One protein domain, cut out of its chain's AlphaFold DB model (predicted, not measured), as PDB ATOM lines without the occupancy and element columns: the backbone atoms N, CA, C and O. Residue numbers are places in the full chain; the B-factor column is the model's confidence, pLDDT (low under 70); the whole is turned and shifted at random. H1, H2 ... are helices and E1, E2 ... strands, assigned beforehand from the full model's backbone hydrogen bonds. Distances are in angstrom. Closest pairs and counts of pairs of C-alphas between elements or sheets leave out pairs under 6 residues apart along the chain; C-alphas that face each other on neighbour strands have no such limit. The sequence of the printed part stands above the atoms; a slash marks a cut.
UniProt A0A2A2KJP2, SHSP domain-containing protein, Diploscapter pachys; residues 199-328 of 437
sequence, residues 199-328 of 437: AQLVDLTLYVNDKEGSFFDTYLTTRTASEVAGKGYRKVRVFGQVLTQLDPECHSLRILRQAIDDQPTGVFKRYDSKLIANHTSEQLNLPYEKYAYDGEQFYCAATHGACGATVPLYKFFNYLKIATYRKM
ATOM      1  N   ALA A 199      26.744 -24.605  17.490       72.44
ATOM      2  CA  ALA A 199      27.749 -24.198  16.507       72.44
ATOM      3  C   ALA A 199      28.143 -25.309  15.510       72.44
ATOM      4  O   ALA A 199      28.756 -25.019  14.485       72.44
ATOM      5  N   GLN A 200      27.831 -26.572  15.812       80.56
ATOM      6  CA  GLN A 200      28.124 -27.725  14.952       80.56
ATOM      7  C   GLN A 200      26.931 -28.121  14.070       80.56
ATOM      8  O   GLN A 200      27.069 -28.981  13.197       80.56
ATOM      9  N   LEU A 201      25.762 -27.524  14.306       88.25
ATOM     10  CA  LEU A 201      24.527 -27.866  13.621       88.25
ATOM     11  C   LEU A 201      24.409 -27.124  12.286       88.25
ATOM     12  O   LEU A 201      24.716 -25.941  12.169       88.25
ATOM     13  N   VAL A 202      23.929 -27.840  11.271       92.56
ATOM     14  CA  VAL A 202      23.703 -27.319   9.921       92.56
ATOM     15  C   VAL A 202      22.232 -27.470   9.561       92.56
ATOM     16  O   VAL A 202      21.621 -28.508   9.822       92.56
ATOM     17  N   ASP A 203      21.667 -26.438   8.941       92.38
ATOM     18  CA  ASP A 203      20.279 -26.435   8.489       92.38
ATOM     19  C   ASP A 203      20.026 -27.544   7.465       92.38
ATOM     20  O   ASP A 203      20.548 -27.542   6.350       92.38
ATOM     21  N   LEU A 204      19.139 -28.467   7.823       91.06
ATOM     22  CA  LEU A 204      18.601 -29.464   6.919       91.06
ATOM     23  C   LEU A 204      17.360 -28.885   6.246       91.06
ATOM     24  O   LEU A 204      16.317 -28.686   6.875       91.06
ATOM     25  N   THR A 205      17.460 -28.594   4.956       88.94
ATOM     26  CA  THR A 205      16.429 -27.890   4.196       88.94
ATOM     27  C   THR A 205      15.643 -28.852   3.316       88.94
ATOM     28  O   THR A 205      16.205 -29.690   2.616       88.94
ATOM     29  N   LEU A 206      14.316 -28.710   3.341       86.25
ATOM     30  CA  LEU A 206      13.400 -29.434   2.471       86.25
ATOM     31  C   LEU A 206      13.189 -28.653   1.174       86.25
ATOM     32  O   LEU A 206      12.740 -27.501   1.196       86.25
ATOM     33  N   TYR A 207      13.434 -29.324   0.058       85.69
ATOM     34  CA  TYR A 207      13.131 -28.870  -1.287       85.69
ATOM     35  C   TYR A 207      12.127 -29.811  -1.953       85.69
ATOM     36  O   TYR A 207      12.034 -30.986  -1.604       85.69
ATOM     37  N   VAL A 208      11.391 -29.300  -2.935       86.00
ATOM     38  CA  VAL A 208      10.484 -30.093  -3.779       86.00
ATOM     39  C   VAL A 208      10.694 -29.741  -5.234       86.00
ATOM     40  O   VAL A 208      11.047 -28.600  -5.538       86.00
ATOM     41  N   ASN A 209      10.481 -30.701  -6.124       83.88
ATOM     42  CA  ASN A 209      10.446 -30.424  -7.551       83.88
ATOM     43  C   ASN A 209       9.030 -30.024  -8.007       83.88
ATOM     44  O   ASN A 209       8.034 -30.297  -7.337       83.88
ATOM     45  N   ASP A 210       8.932 -29.381  -9.170       80.56
ATOM     46  CA  ASP A 210       7.646 -28.964  -9.753       80.56
ATOM     47  C   ASP A 210       7.042 -30.053 -10.664       80.56
ATOM     48  O   ASP A 210       6.473 -29.775 -11.722       80.56
ATOM     49  N   LYS A 211       7.233 -31.328 -10.308       77.56
ATOM     50  CA  LYS A 211       6.718 -32.478 -11.061       77.56
ATOM     51  C   LYS A 211       5.479 -33.057 -10.385       77.56
ATOM     52  O   LYS A 211       5.282 -32.904  -9.185       77.56
ATOM     53  N   GLU A 212       4.646 -33.750 -11.154       69.44
ATOM     54  CA  GLU A 212       3.413 -34.371 -10.657       69.44
ATOM     55  C   GLU A 212       3.493 -35.906 -10.667       69.44
ATOM     56  O   GLU A 212       4.315 -36.514 -11.361       69.44
ATOM     57  N   GLY A 213       2.616 -36.548  -9.890       64.44
ATOM     58  CA  GLY A 213       2.486 -38.006  -9.840       64.44
ATOM     59  C   GLY A 213       3.758 -38.708  -9.353       64.44
ATOM     60  O   GLY A 213       4.360 -38.305  -8.362       64.44
ATOM     61  N   SER A 214       4.179 -39.763 -10.056       59.50
ATOM     62  CA  SER A 214       5.373 -40.561  -9.726       59.50
ATOM     63  C   SER A 214       6.708 -39.837  -9.943       59.50
ATOM     64  O   SER A 214       7.755 -40.395  -9.616       59.50
ATOM     65  N   PHE A 215       6.674 -38.634 -10.525       70.31
ATOM     66  CA  PHE A 215       7.841 -37.784 -10.756       70.31
ATOM     67  C   PHE A 215       7.995 -36.688  -9.699       70.31
ATOM     68  O   PHE A 215       9.041 -36.040  -9.668       70.31
ATOM     69  N   PHE A 216       6.968 -36.460  -8.871       75.44
ATOM     70  CA  PHE A 216       7.069 -35.584  -7.708       75.44
ATOM     71  C   PHE A 216       8.090 -36.157  -6.725       75.44
ATOM     72  O   PHE A 216       7.988 -37.329  -6.367       75.44
ATOM     73  N   ASP A 217       9.024 -35.329  -6.265       78.00
ATOM     74  CA  ASP A 217      10.037 -35.726  -5.289       78.00
ATOM     75  C   ASP A 217      10.308 -34.626  -4.252       78.00
ATOM     76  O   ASP A 217      10.219 -33.424  -4.530       78.00
ATOM     77  N   THR A 218      10.675 -35.063  -3.045       80.44
ATOM     78  CA  THR A 218      11.150 -34.213  -1.951       80.44
ATOM     79  C   THR A 218      12.626 -34.477  -1.696       80.44
ATOM     80  O   THR A 218      12.985 -35.581  -1.300       80.44
ATOM     81  N   TYR A 219      13.458 -33.445  -1.786       85.94
ATOM     82  CA  TYR A 219      14.892 -33.551  -1.540       85.94
ATOM     83  C   TYR A 219      15.262 -32.847  -0.234       85.94
ATOM     84  O   TYR A 219      15.015 -31.651  -0.071       85.94
ATOM     85  N   LEU A 220      15.813 -33.600   0.718       88.50
ATOM     86  CA  LEU A 220      16.171 -33.110   2.047       88.50
ATOM     87  C   LEU A 220      17.696 -33.047   2.159       88.50
ATOM     88  O   LEU A 220      18.349 -34.081   2.224       88.50
ATOM     89  N   THR A 221      18.257 -31.841   2.161       91.31
ATOM     90  CA  THR A 221      19.703 -31.622   2.008       91.31
ATOM     91  C   THR A 221      20.176 -30.433   2.838       91.31
ATOM     92  O   THR A 221      19.409 -29.515   3.140       91.31
ATOM     93  N   THR A 222      21.449 -30.455   3.211       92.75
ATOM     94  CA  THR A 222      22.184 -29.335   3.810       92.75
ATOM     95  C   THR A 222      22.770 -28.394   2.753       92.75
ATOM     96  O   THR A 222      23.247 -27.309   3.084       92.75
ATOM     97  N   ARG A 223      22.698 -28.773   1.468       90.69
ATOM     98  CA  ARG A 223      23.165 -27.961   0.340       90.69
ATOM     99  C   ARG A 223      22.321 -26.701   0.140       90.69
ATOM    100  O   ARG A 223      21.115 -26.643   0.412       90.69
ATOM    101  N   THR A 224      22.975 -25.675  -0.392       86.69
ATOM    102  CA  THR A 224      22.365 -24.379  -0.691       86.69
ATOM    103  C   THR A 224      21.397 -24.466  -1.870       86.69
ATOM    104  O   THR A 224      21.491 -25.344  -2.728       86.69
ATOM    105  N   ALA A 225      20.483 -23.496  -1.961       81.62
ATOM    106  CA  ALA A 225      19.509 -23.434  -3.048       81.62
ATOM    107  C   ALA A 225      20.177 -23.384  -4.435       81.62
ATOM    108  O   ALA A 225      19.675 -23.998  -5.370       81.62
ATOM    109  N   SER A 226      21.325 -22.713  -4.568       82.75
ATOM    110  CA  SER A 226      22.102 -22.655  -5.814       82.75
ATOM    111  C   SER A 226      22.622 -24.018  -6.267       82.75
ATOM    112  O   SER A 226      22.647 -24.290  -7.465       82.75
ATOM    113  N   GLU A 227      22.998 -24.888  -5.330       82.44
ATOM    114  CA  GLU A 227      23.535 -26.222  -5.631       82.44
ATOM    115  C   GLU A 227      22.445 -27.199  -6.091       82.44
ATOM    116  O   GLU A 227      22.725 -28.147  -6.824       82.44
ATOM    117  N   VAL A 228      21.192 -26.957  -5.697       81.25
ATOM    118  CA  VAL A 228      20.042 -27.801  -6.067       81.25
ATOM    119  C   VAL A 228      19.162 -27.206  -7.167       81.25
ATOM    120  O   VAL A 228      18.394 -27.935  -7.798       81.25
ATOM    121  N   ALA A 229      19.307 -25.910  -7.464       70.62
ATOM    122  CA  ALA A 229      18.517 -25.198  -8.470       70.62
ATOM    123  C   ALA A 229      18.625 -25.819  -9.871       70.62
ATOM    124  O   ALA A 229      17.629 -25.896 -10.589       70.62
ATOM    125  N   GLY A 230      19.803 -26.338 -10.243       68.44
ATOM    126  CA  GLY A 230      20.034 -26.990 -11.538       68.44
ATOM    127  C   GLY A 230      19.186 -28.245 -11.787       68.44
ATOM    128  O   GLY A 230      19.144 -28.737 -12.911       68.44
ATOM    129  N   LYS A 231      18.493 -28.754 -10.760       70.88
ATOM    130  CA  LYS A 231      17.678 -29.975 -10.816       70.88
ATOM    131  C   LYS A 231      16.169 -29.709 -10.745       70.88
ATOM    132  O   LYS A 231      15.383 -30.646 -10.657       70.88
ATOM    133  N   GLY A 232      15.754 -28.438 -10.793       79.31
ATOM    134  CA  GLY A 232      14.338 -28.051 -10.771       79.31
ATOM    135  C   GLY A 232      13.687 -28.151  -9.392       79.31
ATOM    136  O   GLY A 232      12.479 -28.363  -9.308       79.31
ATOM    137  N   TYR A 233      14.482 -28.023  -8.326       85.44
ATOM    138  CA  TYR A 233      14.000 -28.015  -6.949       85.44
ATOM    139  C   TYR A 233      13.839 -26.593  -6.431       85.44
ATOM    140  O   TYR A 233      14.754 -25.774  -6.524       85.44
ATOM    141  N   ARG A 234      12.694 -26.325  -5.806       85.94
ATOM    142  CA  ARG A 234      12.431 -25.091  -5.069       85.94
ATOM    143  C   ARG A 234      12.503 -25.340  -3.570       85.94
ATOM    144  O   ARG A 234      12.043 -26.368  -3.067       85.94
ATOM    145  N   LYS A 235      13.079 -24.381  -2.845       86.81
ATOM    146  CA  LYS A 235      13.141 -24.417  -1.379       86.81
ATOM    147  C   LYS A 235      11.726 -24.332  -0.815       86.81
ATOM    148  O   LYS A 235      10.970 -23.440  -1.191       86.81
ATOM    149  N   VAL A 236      11.389 -25.239   0.099       81.75
ATOM    150  CA  VAL A 236      10.124 -25.196   0.844       81.75
ATOM    151  C   VAL A 236      10.348 -24.558   2.205       81.75
ATOM    152  O   VAL A 236       9.744 -23.537   2.510       81.75
ATOM    153  N   ARG A 237      11.215 -25.154   3.033       78.25
ATOM    154  CA  ARG A 237      11.485 -24.695   4.405       78.25
ATOM    155  C   ARG A 237      12.754 -25.316   4.973       78.25
ATOM    156  O   ARG A 237      13.171 -26.381   4.524       78.25
ATOM    157  N   VAL A 238      13.299 -24.710   6.025       82.12
ATOM    158  CA  VAL A 238      14.256 -25.393   6.907       82.12
ATOM    159  C   VAL A 238      13.478 -26.413   7.743       82.12
ATOM    160  O   VAL A 238      12.512 -26.072   8.427       82.12
ATOM    161  N   PHE A 239      13.825 -27.691   7.619       79.44
ATOM    162  CA  PHE A 239      13.143 -28.787   8.306       79.44
ATOM    163  C   PHE A 239      13.577 -28.857   9.775       79.44
ATOM    164  O   PHE A 239      12.749 -28.912  10.686       79.44
ATOM    165  N   GLY A 240      14.880 -28.796  10.003       84.44
ATOM    166  CA  GLY A 240      15.521 -28.815  11.309       84.44
ATOM    167  C   GLY A 240      17.015 -28.623  11.121       84.44
ATOM    168  O   GLY A 240      17.444 -28.229  10.039       84.44
ATOM    169  N   GLN A 241      17.795 -28.933  12.146       87.75
ATOM    170  CA  GLN A 241      19.247 -28.870  12.067       87.75
ATOM    171  C   GLN A 241      19.839 -30.242  12.373       87.75
ATOM    172  O   GLN A 241      19.272 -31.011  13.152       87.75
ATOM    173  N   VAL A 242      20.940 -30.566  11.709       91.19
ATOM    174  CA  VAL A 242      21.611 -31.863  11.809       91.19
ATOM    175  C   VAL A 242      23.115 -31.690  11.898       91.19
ATOM    176  O   VAL A 242      23.671 -30.673  11.493       91.19
ATOM    177  N   LEU A 243      23.780 -32.723  12.394       91.25
ATOM    178  CA  LEU A 243      25.229 -32.824  12.352       91.25
ATOM    179  C   LEU A 243      25.680 -33.357  10.990       91.25
ATOM    180  O   LEU A 243      25.145 -34.352  10.506       91.25
ATOM    181  N   THR A 244      26.700 -32.752  10.390       90.25
ATOM    182  CA  THR A 244      27.354 -33.266   9.165       90.25
ATOM    183  C   THR A 244      28.622 -34.068   9.472       90.25
ATOM    184  O   THR A 244      29.136 -34.789   8.615       90.25
ATOM    185  N   GLN A 245      29.101 -34.000  10.717       87.25
ATOM    186  CA  GLN A 245      30.240 -34.750  11.238       87.25
ATOM    187  C   GLN A 245      29.825 -35.547  12.476       87.25
ATOM    188  O   GLN A 245      28.930 -35.139  13.215       87.25
ATOM    189  N   LEU A 246      30.459 -36.701  12.690       84.62
ATOM    190  CA  LEU A 246      30.197 -37.516  13.870       84.62
ATOM    191  C   LEU A 246      30.703 -36.780  15.114       84.62
ATOM    192  O   LEU A 246      31.888 -36.462  15.190       84.62
ATOM    193  N   ASP A 247      29.824 -36.573  16.089       82.38
ATOM    194  CA  ASP A 247      30.223 -36.125  17.419       82.38
ATOM    195  C   ASP A 247      30.680 -37.344  18.250       82.38
ATOM    196  O   ASP A 247      29.856 -38.227  18.526       82.38
ATOM    197  N   PRO A 248      31.969 -37.438  18.632       78.81
ATOM    198  CA  PRO A 248      32.482 -38.557  19.420       78.81
ATOM    199  C   PRO A 248      31.885 -38.627  20.835       78.81
ATOM    200  O   PRO A 248      31.853 -39.706  21.424       78.81
ATOM    201  N   GLU A 249      31.357 -37.522  21.367       78.56
ATOM    202  CA  GLU A 249      30.727 -37.470  22.692       78.56
ATOM    203  C   GLU A 249      29.280 -38.006  22.661       78.56
ATOM    204  O   GLU A 249      28.697 -38.344  23.700       78.56
ATOM    205  N   CYS A 250      28.689 -38.152  21.469       76.50
ATOM    206  CA  CYS A 250      27.331 -38.652  21.284       76.50
ATOM    207  C   CYS A 250      27.281 -40.027  20.588       76.50
ATOM    208  O   CYS A 250      27.091 -40.172  19.378       76.50
ATOM    209  N   HIS A 251      27.313 -41.082  21.400       75.81
ATOM    210  CA  HIS A 251      27.295 -42.475  20.938       75.81
ATOM    211  C   HIS A 251      25.942 -42.938  20.351       75.81
ATOM    212  O   HIS A 251      25.860 -43.991  19.711       75.81
ATOM    213  N   SER A 252      24.862 -42.179  20.564       72.88
ATOM    214  CA  SER A 252      23.514 -42.492  20.060       72.88
ATOM    215  C   SER A 252      23.232 -41.973  18.647       72.88
ATOM    216  O   SER A 252      22.138 -42.216  18.125       72.88
ATOM    217  N   LEU A 253      24.185 -41.270  18.022       81.44
ATOM    218  CA  LEU A 253      24.042 -40.826  16.638       81.44
ATOM    219  C   LEU A 253      24.009 -42.008  15.670       81.44
ATOM    220  O   LEU A 253      24.635 -43.060  15.848       81.44
ATOM    221  N   ARG A 254      23.251 -41.806  14.601       82.44
ATOM    222  CA  ARG A 254      23.125 -42.693  13.454       82.44
ATOM    223  C   ARG A 254      23.326 -41.873  12.199       82.44
ATOM    224  O   ARG A 254      22.811 -40.766  12.092       82.44
ATOM    225  N   ILE A 255      24.057 -42.442  11.252       85.94
ATOM    226  CA  ILE A 255      24.291 -41.821   9.954       85.94
ATOM    227  C   ILE A 255      23.123 -42.101   9.004       85.94
ATOM    228  O   ILE A 255      22.679 -43.247   8.856       85.94
ATOM    229  N   LEU A 256      22.664 -41.042   8.350       87.06
ATOM    230  CA  LEU A 256      21.757 -41.045   7.214       87.06
ATOM    231  C   LEU A 256      22.541 -40.583   5.989       87.06
ATOM    232  O   LEU A 256      23.214 -39.554   6.027       87.06
ATOM    233  N   ARG A 257      22.483 -41.368   4.917       87.81
ATOM    234  CA  ARG A 257      23.154 -41.085   3.648       87.81
ATOM    235  C   ARG A 257      22.129 -40.760   2.586       87.81
ATOM    236  O   ARG A 257      21.127 -41.469   2.457       87.81
ATOM    237  N   GLN A 258      22.404 -39.723   1.819       89.31
ATOM    238  CA  GLN A 258      21.567 -39.307   0.715       89.31
ATOM    239  C   GLN A 258      21.859 -40.171  -0.515       89.31
ATOM    240  O   GLN A 258      23.007 -40.419  -0.888       89.31
ATOM    241  N   ALA A 259      20.791 -40.669  -1.131       86.94
ATOM    242  CA  ALA A 259      20.837 -41.429  -2.367       86.94
ATOM    243  C   ALA A 259      19.902 -40.797  -3.399       86.94
ATOM    244  O   ALA A 259      18.833 -40.287  -3.051       86.94
ATOM    245  N   ILE A 260      20.315 -40.833  -4.664       86.19
ATOM    246  CA  ILE A 260      19.608 -40.237  -5.798       86.19
ATOM    247  C   ILE A 260      19.503 -41.272  -6.915       86.19
ATOM    248  O   ILE A 260      20.510 -41.865  -7.302       86.19
ATOM    249  N   ASP A 261      18.294 -41.475  -7.427       84.94
ATOM    250  CA  ASP A 261      18.024 -42.152  -8.691       84.94
ATOM    251  C   ASP A 261      17.877 -41.073  -9.765       84.94
ATOM    252  O   ASP A 261      16.934 -40.290  -9.719       84.94
ATOM    253  N   ASP A 262      18.846 -40.987 -10.676       83.12
ATOM    254  CA  ASP A 262      18.859 -40.036 -11.791       83.12
ATOM    255  C   ASP A 262      18.956 -40.814 -13.101       83.12
ATOM    256  O   ASP A 262      20.002 -40.890 -13.745       83.12
ATOM    257  N   GLN A 263      17.870 -41.491 -13.462       82.12
ATOM    258  CA  GLN A 263      17.751 -42.190 -14.735       82.12
ATOM    259  C   GLN A 263      17.218 -41.209 -15.787       82.12
ATOM    260  O   GLN A 263      16.016 -40.942 -15.788       82.12
ATOM    261  N   PRO A 264      18.050 -40.688 -16.717       71.19
ATOM    262  CA  PRO A 264      17.646 -39.629 -17.647       71.19
ATOM    263  C   PRO A 264      16.858 -40.146 -18.861       71.19
ATOM    264  O   PRO A 264      16.208 -39.357 -19.559       71.19
ATOM    265  N   THR A 265      16.917 -41.455 -19.127       68.31
ATOM    266  CA  THR A 265      16.351 -42.136 -20.300       68.31
ATOM    267  C   THR A 265      15.762 -43.504 -19.918       68.31
ATOM    268  O   THR A 265      16.119 -44.078 -18.891       68.31
ATOM    269  N   GLY A 266      14.854 -44.034 -20.746       65.62
ATOM    270  CA  GLY A 266      14.200 -45.336 -20.542       65.62
ATOM    271  C   GLY A 266      12.735 -45.244 -20.094       65.62
ATOM    272  O   GLY A 266      12.225 -44.164 -19.804       65.62
ATOM    273  N   VAL A 267      12.053 -46.395 -20.049       60.50
ATOM    274  CA  VAL A 267      10.618 -46.510 -19.691       60.50
ATOM    275  C   VAL A 267      10.349 -46.085 -18.239       60.50
ATOM    276  O   VAL A 267       9.271 -45.593 -17.931       60.50
ATOM    277  N   PHE A 268      11.355 -46.213 -17.371       64.50
ATOM    278  CA  PHE A 268      11.312 -45.838 -15.955       64.50
ATOM    279  C   PHE A 268      12.193 -44.618 -15.653       64.50
ATOM    280  O   PHE A 268      12.764 -44.538 -14.570       64.50
ATOM    281  N   LYS A 269      12.349 -43.690 -16.616       69.62
ATOM    282  CA  LYS A 269      13.037 -42.406 -16.393       69.62
ATOM    283  C   LYS A 269      12.540 -41.802 -15.077       69.62
ATOM    284  O   LYS A 269      11.337 -41.601 -14.931       69.62
ATOM    285  N   ARG A 270      13.435 -41.512 -14.136       72.06
ATOM    286  CA  ARG A 270      13.064 -41.050 -12.799       72.06
ATOM    287  C   ARG A 270      14.149 -40.149 -12.229       72.06
ATOM    288  O   ARG A 270      15.327 -40.393 -12.463       72.06
ATOM    289  N   TYR A 271      13.711 -39.116 -11.520       76.38
ATOM    290  CA  TYR A 271      14.553 -38.326 -10.637       76.38
ATOM    291  C   TYR A 271      13.932 -38.395  -9.242       76.38
ATOM    292  O   TYR A 271      12.856 -37.835  -9.038       76.38
ATOM    293  N   ASP A 272      14.534 -39.168  -8.342       78.94
ATOM    294  CA  ASP A 272      13.968 -39.502  -7.028       78.94
ATOM    295  C   ASP A 272      15.072 -39.546  -5.972       78.94
ATOM    296  O   ASP A 272      16.215 -39.915  -6.266       78.94
ATOM    297  N   SER A 273      14.755 -39.150  -4.744       82.56
ATOM    298  CA  SER A 273      15.751 -38.989  -3.694       82.56
ATOM    299  C   SER A 273      15.301 -39.603  -2.370       82.56
ATOM    300  O   SER A 273      14.156 -39.498  -1.933       82.56
ATOM    301  N   LYS A 274      16.226 -40.287  -1.688       79.75
ATOM    302  CA  LYS A 274      15.927 -40.941  -0.410       79.75
ATOM    303  C   LYS A 274      17.087 -40.901   0.564       79.75
ATOM    304  O   LYS A 274      18.252 -40.905   0.178       79.75
ATOM    305  N   LEU A 275      16.732 -40.933   1.844       81.62
ATOM    306  CA  LEU A 275      17.676 -41.066   2.945       81.62
ATOM    307  C   LEU A 275      17.760 -42.516   3.395       81.62
ATOM    308  O   LEU A 275      16.743 -43.171   3.630       81.62
ATOM    309  N   ILE A 276      18.986 -43.006   3.525       76.56
ATOM    310  CA  ILE A 276      19.281 -44.399   3.841       76.56
ATOM    311  C   ILE A 276      20.076 -44.451   5.138       76.56
ATOM    312  O   ILE A 276      21.139 -43.843   5.256       76.56
ATOM    313  N   ALA A 277      19.563 -45.193   6.114       74.88
ATOM    314  CA  ALA A 277      20.281 -45.464   7.351       74.88
ATOM    315  C   ALA A 277      21.302 -46.593   7.139       74.88
ATOM    316  O   ALA A 277      21.020 -47.575   6.460       74.88
ATOM    317  N   ASN A 278      22.474 -46.502   7.769       63.50
ATOM    318  CA  ASN A 278      23.584 -47.450   7.558       63.50
ATOM    319  C   ASN A 278      23.247 -48.934   7.810       63.50
ATOM    320  O   ASN A 278      23.923 -49.812   7.292       63.50
ATOM    321  N   HIS A 279      22.227 -49.224   8.623       52.34
ATOM    322  CA  HIS A 279      21.844 -50.597   8.970       52.34
ATOM    323  C   HIS A 279      21.072 -51.326   7.859       52.34
ATOM    324  O   HIS A 279      20.879 -52.532   7.960       52.34
ATOM    325  N   THR A 280      20.643 -50.639   6.794       51.03
ATOM    326  CA  THR A 280      20.021 -51.279   5.625       51.03
ATOM    327  C   THR A 280      21.075 -51.615   4.572       51.03
ATOM    328  O   THR A 280      21.009 -51.167   3.429       51.03
ATOM    329  N   SER A 281      22.091 -52.382   4.956       43.19
ATOM    330  CA  SER A 281      22.945 -53.067   3.992       43.19
ATOM    331  C   SER A 281      22.143 -54.234   3.413       43.19
ATOM    332  O   SER A 281      22.114 -55.281   4.042       43.19
ATOM    333  N   GLU A 282      21.429 -54.029   2.296       47.53
ATOM    334  CA  GLU A 282      21.435 -55.001   1.175       47.53
ATOM    335  C   GLU A 282      20.533 -54.685  -0.026       47.53
ATOM    336  O   GLU A 282      20.748 -55.270  -1.080       47.53
ATOM    337  N   GLN A 283      19.607 -53.725   0.016       56.56
ATOM    338  CA  GLN A 283      18.886 -53.321  -1.205       56.56
ATOM    339  C   GLN A 283      18.779 -51.804  -1.309       56.56
ATOM    340  O   GLN A 283      17.755 -51.199  -1.005       56.56
ATOM    341  N   LEU A 284      19.874 -51.188  -1.772       68.12
ATOM    342  CA  LEU A 284      19.872 -49.795  -2.234       68.12
ATOM    343  C   LEU A 284      18.819 -49.591  -3.334       68.12
ATOM    344  O   LEU A 284      18.157 -48.557  -3.359       68.12
ATOM    345  N   ASN A 285      18.644 -50.599  -4.189       66.38
ATOM    346  CA  ASN A 285      17.759 -50.579  -5.343       66.38
ATOM    347  C   ASN A 285      16.744 -51.717  -5.271       66.38
ATOM    348  O   ASN A 285      17.122 -52.879  -5.112       66.38
ATOM    349  N   LEU A 286      15.468 -51.380  -5.434       67.19
ATOM    350  CA  LEU A 286      14.432 -52.325  -5.847       67.19
ATOM    351  C   LEU A 286      14.489 -52.538  -7.376       67.19
ATOM    352  O   LEU A 286      15.203 -51.812  -8.076       67.19
ATOM    353  N   PRO A 287      13.760 -53.525  -7.938       61.66
ATOM    354  CA  PRO A 287      13.627 -53.647  -9.387       61.66
ATOM    355  C   PRO A 287      13.210 -52.309 -10.018       61.66
ATOM    356  O   PRO A 287      12.276 -51.670  -9.542       61.66
ATOM    357  N   TYR A 288      13.902 -51.915 -11.092       64.44
ATOM    358  CA  TYR A 288      13.721 -50.651 -11.833       64.44
ATOM    359  C   TYR A 288      14.221 -49.369 -11.141       64.44
ATOM    360  O   TYR A 288      14.162 -48.300 -11.750       64.44
ATOM    361  N   GLU A 289      14.789 -49.468  -9.939       75.75
ATOM    362  CA  GLU A 289      15.466 -48.354  -9.269       75.75
ATOM    363  C   GLU A 289      16.977 -48.369  -9.542       75.75
ATOM    364  O   GLU A 289      17.605 -49.431  -9.612       75.75
ATOM    365  N   LYS A 290      17.579 -47.183  -9.673       81.75
ATOM    366  CA  LYS A 290      19.031 -47.002  -9.832       81.75
ATOM    367  C   LYS A 290      19.561 -45.855  -8.979       81.75
ATOM    368  O   LYS A 290      20.198 -44.927  -9.468       81.75
ATOM    369  N   TYR A 291      19.339 -45.958  -7.680       84.19
ATOM    370  CA  TYR A 291      19.941 -45.085  -6.694       84.19
ATOM    371  C   TYR A 291      21.459 -45.256  -6.613       84.19
ATOM    372  O   TYR A 291      21.982 -46.373  -6.545       84.19
ATOM    373  N   ALA A 292      22.143 -44.120  -6.528       86.94
ATOM    374  CA  ALA A 292      23.538 -43.991  -6.141       86.94
ATOM    375  C   ALA A 292      23.660 -42.982  -4.992       86.94
ATOM    376  O   ALA A 292      22.896 -42.019  -4.916       86.94
ATOM    377  N   TYR A 293      24.614 -43.199  -4.086       88.38
ATOM    378  CA  TYR A 293      24.921 -42.213  -3.052       88.38
ATOM    379  C   TYR A 293      25.521 -40.962  -3.694       88.38
ATOM    380  O   TYR A 293      26.429 -41.066  -4.517       88.38
ATOM    381  N   ASP A 294      25.043 -39.787  -3.299       86.56
ATOM    382  CA  ASP A 294      25.501 -38.502  -3.846       86.56
ATOM    383  C   ASP A 294      26.620 -37.851  -3.007       86.56
ATOM    384  O   ASP A 294      26.975 -36.687  -3.221       86.56
ATOM    385  N   GLY A 295      27.143 -38.605  -2.035       87.19
ATOM    386  CA  GLY A 295      28.195 -38.203  -1.106       87.19
ATOM    387  C   GLY A 295      27.712 -37.419   0.115       87.19
ATOM    388  O   GLY A 295      28.500 -37.228   1.038       87.19
ATOM    389  N   GLU A 296      26.449 -36.987   0.164       91.19
ATOM    390  CA  GLU A 296      25.926 -36.262   1.317       91.19
ATOM    391  C   GLU A 296      25.515 -37.223   2.441       91.19
ATOM    392  O   GLU A 296      24.869 -38.256   2.234       91.19
ATOM    393  N   GLN A 297      25.913 -36.876   3.663       92.06
ATOM    394  CA  GLN A 297      25.578 -37.626   4.863       92.06
ATOM    395  C   GLN A 297      25.378 -36.687   6.046       92.06
ATOM    396  O   GLN A 297      26.017 -35.640   6.144       92.06
ATOM    397  N   PHE A 298      24.526 -37.100   6.969       92.00
ATOM    398  CA  PHE A 298      24.296 -36.393   8.219       92.00
ATOM    399  C   PHE A 298      23.953 -37.368   9.341       92.00
ATOM    400  O   PHE A 298      23.668 -38.544   9.110       92.00
ATOM    401  N   TYR A 299      24.018 -36.880  10.574       89.25
ATOM    402  CA  TYR A 299      23.876 -37.665  11.786       89.25
ATOM    403  C   TYR A 299      22.649 -37.213  12.573       89.25
ATOM    404  O   TYR A 299      22.484 -36.031  12.873       89.25
ATOM    405  N   CYS A 300      21.805 -38.179  12.931       83.25
ATOM    406  CA  CYS A 300      20.591 -37.980  13.720       83.25
ATOM    407  C   CYS A 300      20.575 -38.938  14.916       83.25
ATOM    408  O   CYS A 300      21.103 -40.049  14.837       83.25
ATOM    409  N   ALA A 301      19.937 -38.548  16.020       79.62
ATOM    410  CA  ALA A 301      19.757 -39.435  17.165       79.62
ATOM    411  C   ALA A 301      18.691 -40.508  16.883       79.62
ATOM    412  O   ALA A 301      17.637 -40.221  16.315       79.62
ATOM    413  N   ALA A 302      18.941 -41.749  17.313       67.38
ATOM    414  CA  ALA A 302      17.971 -42.845  17.179       67.38
ATOM    415  C   ALA A 302      16.753 -42.704  18.113       67.38
ATOM    416  O   ALA A 302      15.707 -43.304  17.867       67.38
ATOM    417  N   THR A 303      16.894 -41.943  19.198       59.31
ATOM    418  CA  THR A 303      15.874 -41.758  20.233       59.31
ATOM    419  C   THR A 303      15.651 -40.274  20.503       59.31
ATOM    420  O   THR A 303      16.588 -39.477  20.493       59.31
ATOM    421  N   HIS A 304      14.399 -39.901  20.765       62.06
ATOM    422  CA  HIS A 304      14.035 -38.526  21.110       62.06
ATOM    423  C   HIS A 304      14.758 -38.065  22.385       62.06
ATOM    424  O   HIS A 304      14.811 -38.805  23.369       62.06
ATOM    425  N   GLY A 305      15.296 -36.845  22.371       62.28
ATOM    426  CA  GLY A 305      16.028 -36.232  23.480       62.28
ATOM    427  C   GLY A 305      17.475 -36.704  23.638       62.28
ATOM    428  O   GLY A 305      18.239 -36.072  24.367       62.28
ATOM    429  N   ALA A 306      17.892 -37.776  22.957       68.94
ATOM    430  CA  ALA A 306      19.284 -38.201  23.004       68.94
ATOM    431  C   ALA A 306      20.172 -37.166  22.302       68.94
ATOM    432  O   ALA A 306      19.876 -36.724  21.192       68.94
ATOM    433  N   CYS A 307      21.235 -36.762  22.996       75.56
ATOM    434  CA  CYS A 307      22.168 -35.715  22.580       75.56
ATOM    435  C   CYS A 307      21.512 -34.387  22.185       75.56
ATOM    436  O   CYS A 307      21.982 -33.690  21.291       75.56
ATOM    437  N   GLY A 308      20.392 -34.056  22.835       73.81
ATOM    438  CA  GLY A 308      19.658 -32.817  22.579       73.81
ATOM    439  C   GLY A 308      18.757 -32.848  21.341       73.81
ATOM    440  O   GLY A 308      18.179 -31.824  20.999       73.81
ATOM    441  N   ALA A 309      18.581 -33.992  20.673       76.25
ATOM    442  CA  ALA A 309      17.725 -34.073  19.491       76.25
ATOM    443  C   ALA A 309      16.234 -33.889  19.837       76.25
ATOM    444  O   ALA A 309      15.644 -34.706  20.548       76.25
ATOM    445  N   THR A 310      15.607 -32.851  19.278       68.88
ATOM    446  CA  THR A 310      14.202 -32.474  19.546       68.88
ATOM    447  C   THR A 310      13.278 -32.625  18.339       68.88
ATOM    448  O   THR A 310      12.070 -32.789  18.501       68.88
ATOM    449  N   VAL A 311      13.821 -32.590  17.119       68.25
ATOM    450  CA  VAL A 311      13.032 -32.628  15.883       68.25
ATOM    451  C   VAL A 311      12.982 -34.052  15.331       68.25
ATOM    452  O   VAL A 311      14.000 -34.561  14.858       68.25
ATOM    453  N   PRO A 312      11.817 -34.719  15.332       66.81
ATOM    454  CA  PRO A 312      11.717 -36.058  14.780       66.81
ATOM    455  C   PRO A 312      11.622 -36.026  13.246       66.81
ATOM    456  O   PRO A 312      10.857 -35.255  12.657       66.81
ATOM    457  N   LEU A 313      12.381 -36.910  12.596       68.12
ATOM    458  CA  LEU A 313      12.351 -37.132  11.151       68.12
ATOM    459  C   LEU A 313      11.571 -38.416  10.847       68.12
ATOM    460  O   LEU A 313      12.039 -39.515  11.142       68.12
ATOM    461  N   TYR A 314      10.390 -38.285  10.239       58.62
ATOM    462  CA  TYR A 314       9.563 -39.425   9.840       58.62
ATOM    463  C   TYR A 314       9.560 -39.616   8.330       58.62
ATOM    464  O   TYR A 314       9.322 -38.666   7.579       58.62
ATOM    465  N   LYS A 315       9.726 -40.868   7.899       52.97
ATOM    466  CA  LYS A 315       9.373 -41.301   6.548       52.97
ATOM    467  C   LYS A 315       7.854 -41.457   6.493       52.97
ATOM    468  O   LYS A 315       7.305 -42.325   7.164       52.97
ATOM    469  N   PHE A 316       7.173 -40.605   5.736       45.91
ATOM    470  CA  PHE A 316       5.744 -40.738   5.475       45.91
ATOM    471  C   PHE A 316       5.549 -41.243   4.041       45.91
ATOM    472  O   PHE A 316       6.177 -40.773   3.093       45.91
ATOM    473  N   PHE A 317       4.715 -42.267   3.895       42.69
ATOM    474  CA  PHE A 317       4.426 -42.879   2.606       42.69
ATOM    475  C   PHE A 317       3.027 -42.457   2.167       42.69
ATOM    476  O   PHE A 317       2.033 -42.869   2.765       42.69
ATOM    477  N   ASN A 318       2.948 -41.622   1.133       42.97
ATOM    478  CA  ASN A 318       1.693 -41.283   0.480       42.97
ATOM    479  C   ASN A 318       1.595 -42.055  -0.839       42.97
ATOM    480  O   ASN A 318       2.384 -41.843  -1.753       42.97
ATOM    481  N   TYR A 319       0.602 -42.936  -0.950       38.50
ATOM    482  CA  TYR A 319       0.396 -43.764  -2.141       38.50
ATOM    483  C   TYR A 319       0.062 -42.945  -3.404       38.50
ATOM    484  O   TYR A 319       0.246 -43.443  -4.510       38.50
ATOM    485  N   LEU A 320      -0.394 -41.692  -3.257       37.53
ATOM    486  CA  LEU A 320      -0.704 -40.775  -4.366       37.53
ATOM    487  C   LEU A 320       0.447 -39.821  -4.717       37.53
ATOM    488  O   LEU A 320       0.432 -39.212  -5.785       37.53
ATOM    489  N   LYS A 321       1.425 -39.659  -3.821       43.72
ATOM    490  CA  LYS A 321       2.589 -38.776  -3.980       43.72
ATOM    491  C   LYS A 321       3.780 -39.481  -3.347       43.72
ATOM    492  O   LYS A 321       3.920 -39.453  -2.128       43.72
ATOM    493  N   ILE A 322       4.588 -40.165  -4.153       45.84
ATOM    494  CA  ILE A 322       5.675 -41.042  -3.690       45.84
ATOM    495  C   ILE A 322       6.839 -40.191  -3.157       45.84
ATOM    496  O   ILE A 322       7.871 -40.107  -3.794       45.84
ATOM    497  N   ALA A 323       6.627 -39.509  -2.033       47.53
ATOM    498  CA  ALA A 323       7.600 -38.819  -1.193       47.53
ATOM    499  C   ALA A 323       6.830 -37.932  -0.208       47.53
ATOM    500  O   ALA A 323       6.084 -37.033  -0.610       47.53
ATOM    501  N   THR A 324       6.983 -38.140   1.099       50.41
ATOM    502  CA  THR A 324       6.718 -37.055   2.053       50.41
ATOM    503  C   THR A 324       7.475 -37.313   3.350       50.41
ATOM    504  O   THR A 324       7.272 -38.317   4.014       50.41
ATOM    505  N   TYR A 325       8.363 -36.410   3.751       50.62
ATOM    506  CA  TYR A 325       8.907 -36.397   5.109       50.62
ATOM    507  C   TYR A 325       8.110 -35.381   5.919       50.62
ATOM    508  O   TYR A 325       7.924 -34.241   5.486       50.62
ATOM    509  N   ARG A 326       7.614 -35.769   7.097       43.66
ATOM    510  CA  ARG A 326       6.844 -34.858   7.957       43.66
ATOM    511  C   ARG A 326       7.657 -34.514   9.195       43.66
ATOM    512  O   ARG A 326       8.006 -35.399   9.970       43.66
ATOM    513  N   LYS A 327       7.909 -33.219   9.401       37.59
ATOM    514  CA  LYS A 327       8.278 -32.689  10.716       37.59
ATOM    515  C   LYS A 327       7.036 -32.845  11.581       37.59
ATOM    516  O   LYS A 327       6.024 -32.208  11.279       37.59
ATOM    517  N   MET A 328       7.063 -33.700  12.601       34.56
ATOM    518  CA  MET A 328       6.112 -33.485  13.690       34.56
ATOM    519  C   MET A 328       6.605 -32.247  14.412       34.56
ATOM    520  O   MET A 328       7.694 -32.250  14.983       34.56
TER     521      MET A 328
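This is residues 199 to 328 of the 437 residues of the protein "SHSP domain-containing protein" of Diploscapter pachys (UniProt A0A2A2KJP2). Two small, strongly twisted three-strand sheets meet by their edges, not face to face: the edge strand E2 of the first comes to E5 of the second, and the end of E3, at Leu 243, comes to E6 at Tyr 299. The hairpin of E7 and E8 runs along one side, E8 by E2, and the short helix H1 packs on the first sheet away from the second. The 130 printed residues hold one named helix and eight named strands, in the order E1, E2, H1, E3 to E8; the class is mostly strand. The antiparallel sheets run E2, E1, E3; E5, E4, E6; and E7, E8. The whole is compact, with a radius of gyration of the C-alphas of 15.0 A and spans of 48 by 32 by 26 A.

E1, residues 201 to 209, and E2, residues 218 to 221, form a hairpin, with N 205 and O 221 2.8 A apart. H1, residues 225 to 229, is on their sheet at a height of 8.1 A; its O i to N i+4 pair is within hydrogen-bond range. E3, residues 233 to 243, is antiparallel to E1, with N 204 and O 240 2.8 A apart. E2, H1 and E3 make a split strand-helix-strand unit, two strands running the same way with E1 between them, its crossover right-handed. E4, residues 253 to 263, and E5, residues 270 to 277, form a hairpin, with N 259 and O 274 2.9 A apart. E6, residues 291 to 301, is antiparallel to E4, with N 256 and O 298 2.8 A apart. The closest C-alphas of E2 and E5 are those of Tyr 219 and Ser 273, 5.9 A; of E3 and E6, those of Leu 243 and Tyr 299, 5.1 A. E7, residues 313 to 318, and E8, residues 321 to 327, form a hairpin, with N 316 and O 324 2.9 A apart. The closest C-alphas of E2 and E8 are those of Thr 218 and Ala 323, 5.9 A.

E1 begins at C-alpha 201 (24.527, -27.866, 13.621) and is 25.6 A long. E3 is 22.8 A long and bends by 83 degrees at residue 236. E4, 32.0 A, begins at C-alpha 253 (24.042, -40.826, 16.638). E5 is 21.9 A long; E6, 24.5 A, bends by 83 degrees at residue 295. E8 ends at C-alpha 327 (8.278, -32.689, 10.716).

The two C-alphas farthest apart, those of Glu 249 and Val 267, are 47.8 A from each other. The printed part has no cut. The links E5 to E6 and E6 to E7 are long. The mean pLDDT of the printed part is 74.1; residues 278 to 288 and 310 to 328 are among the 44 under 70.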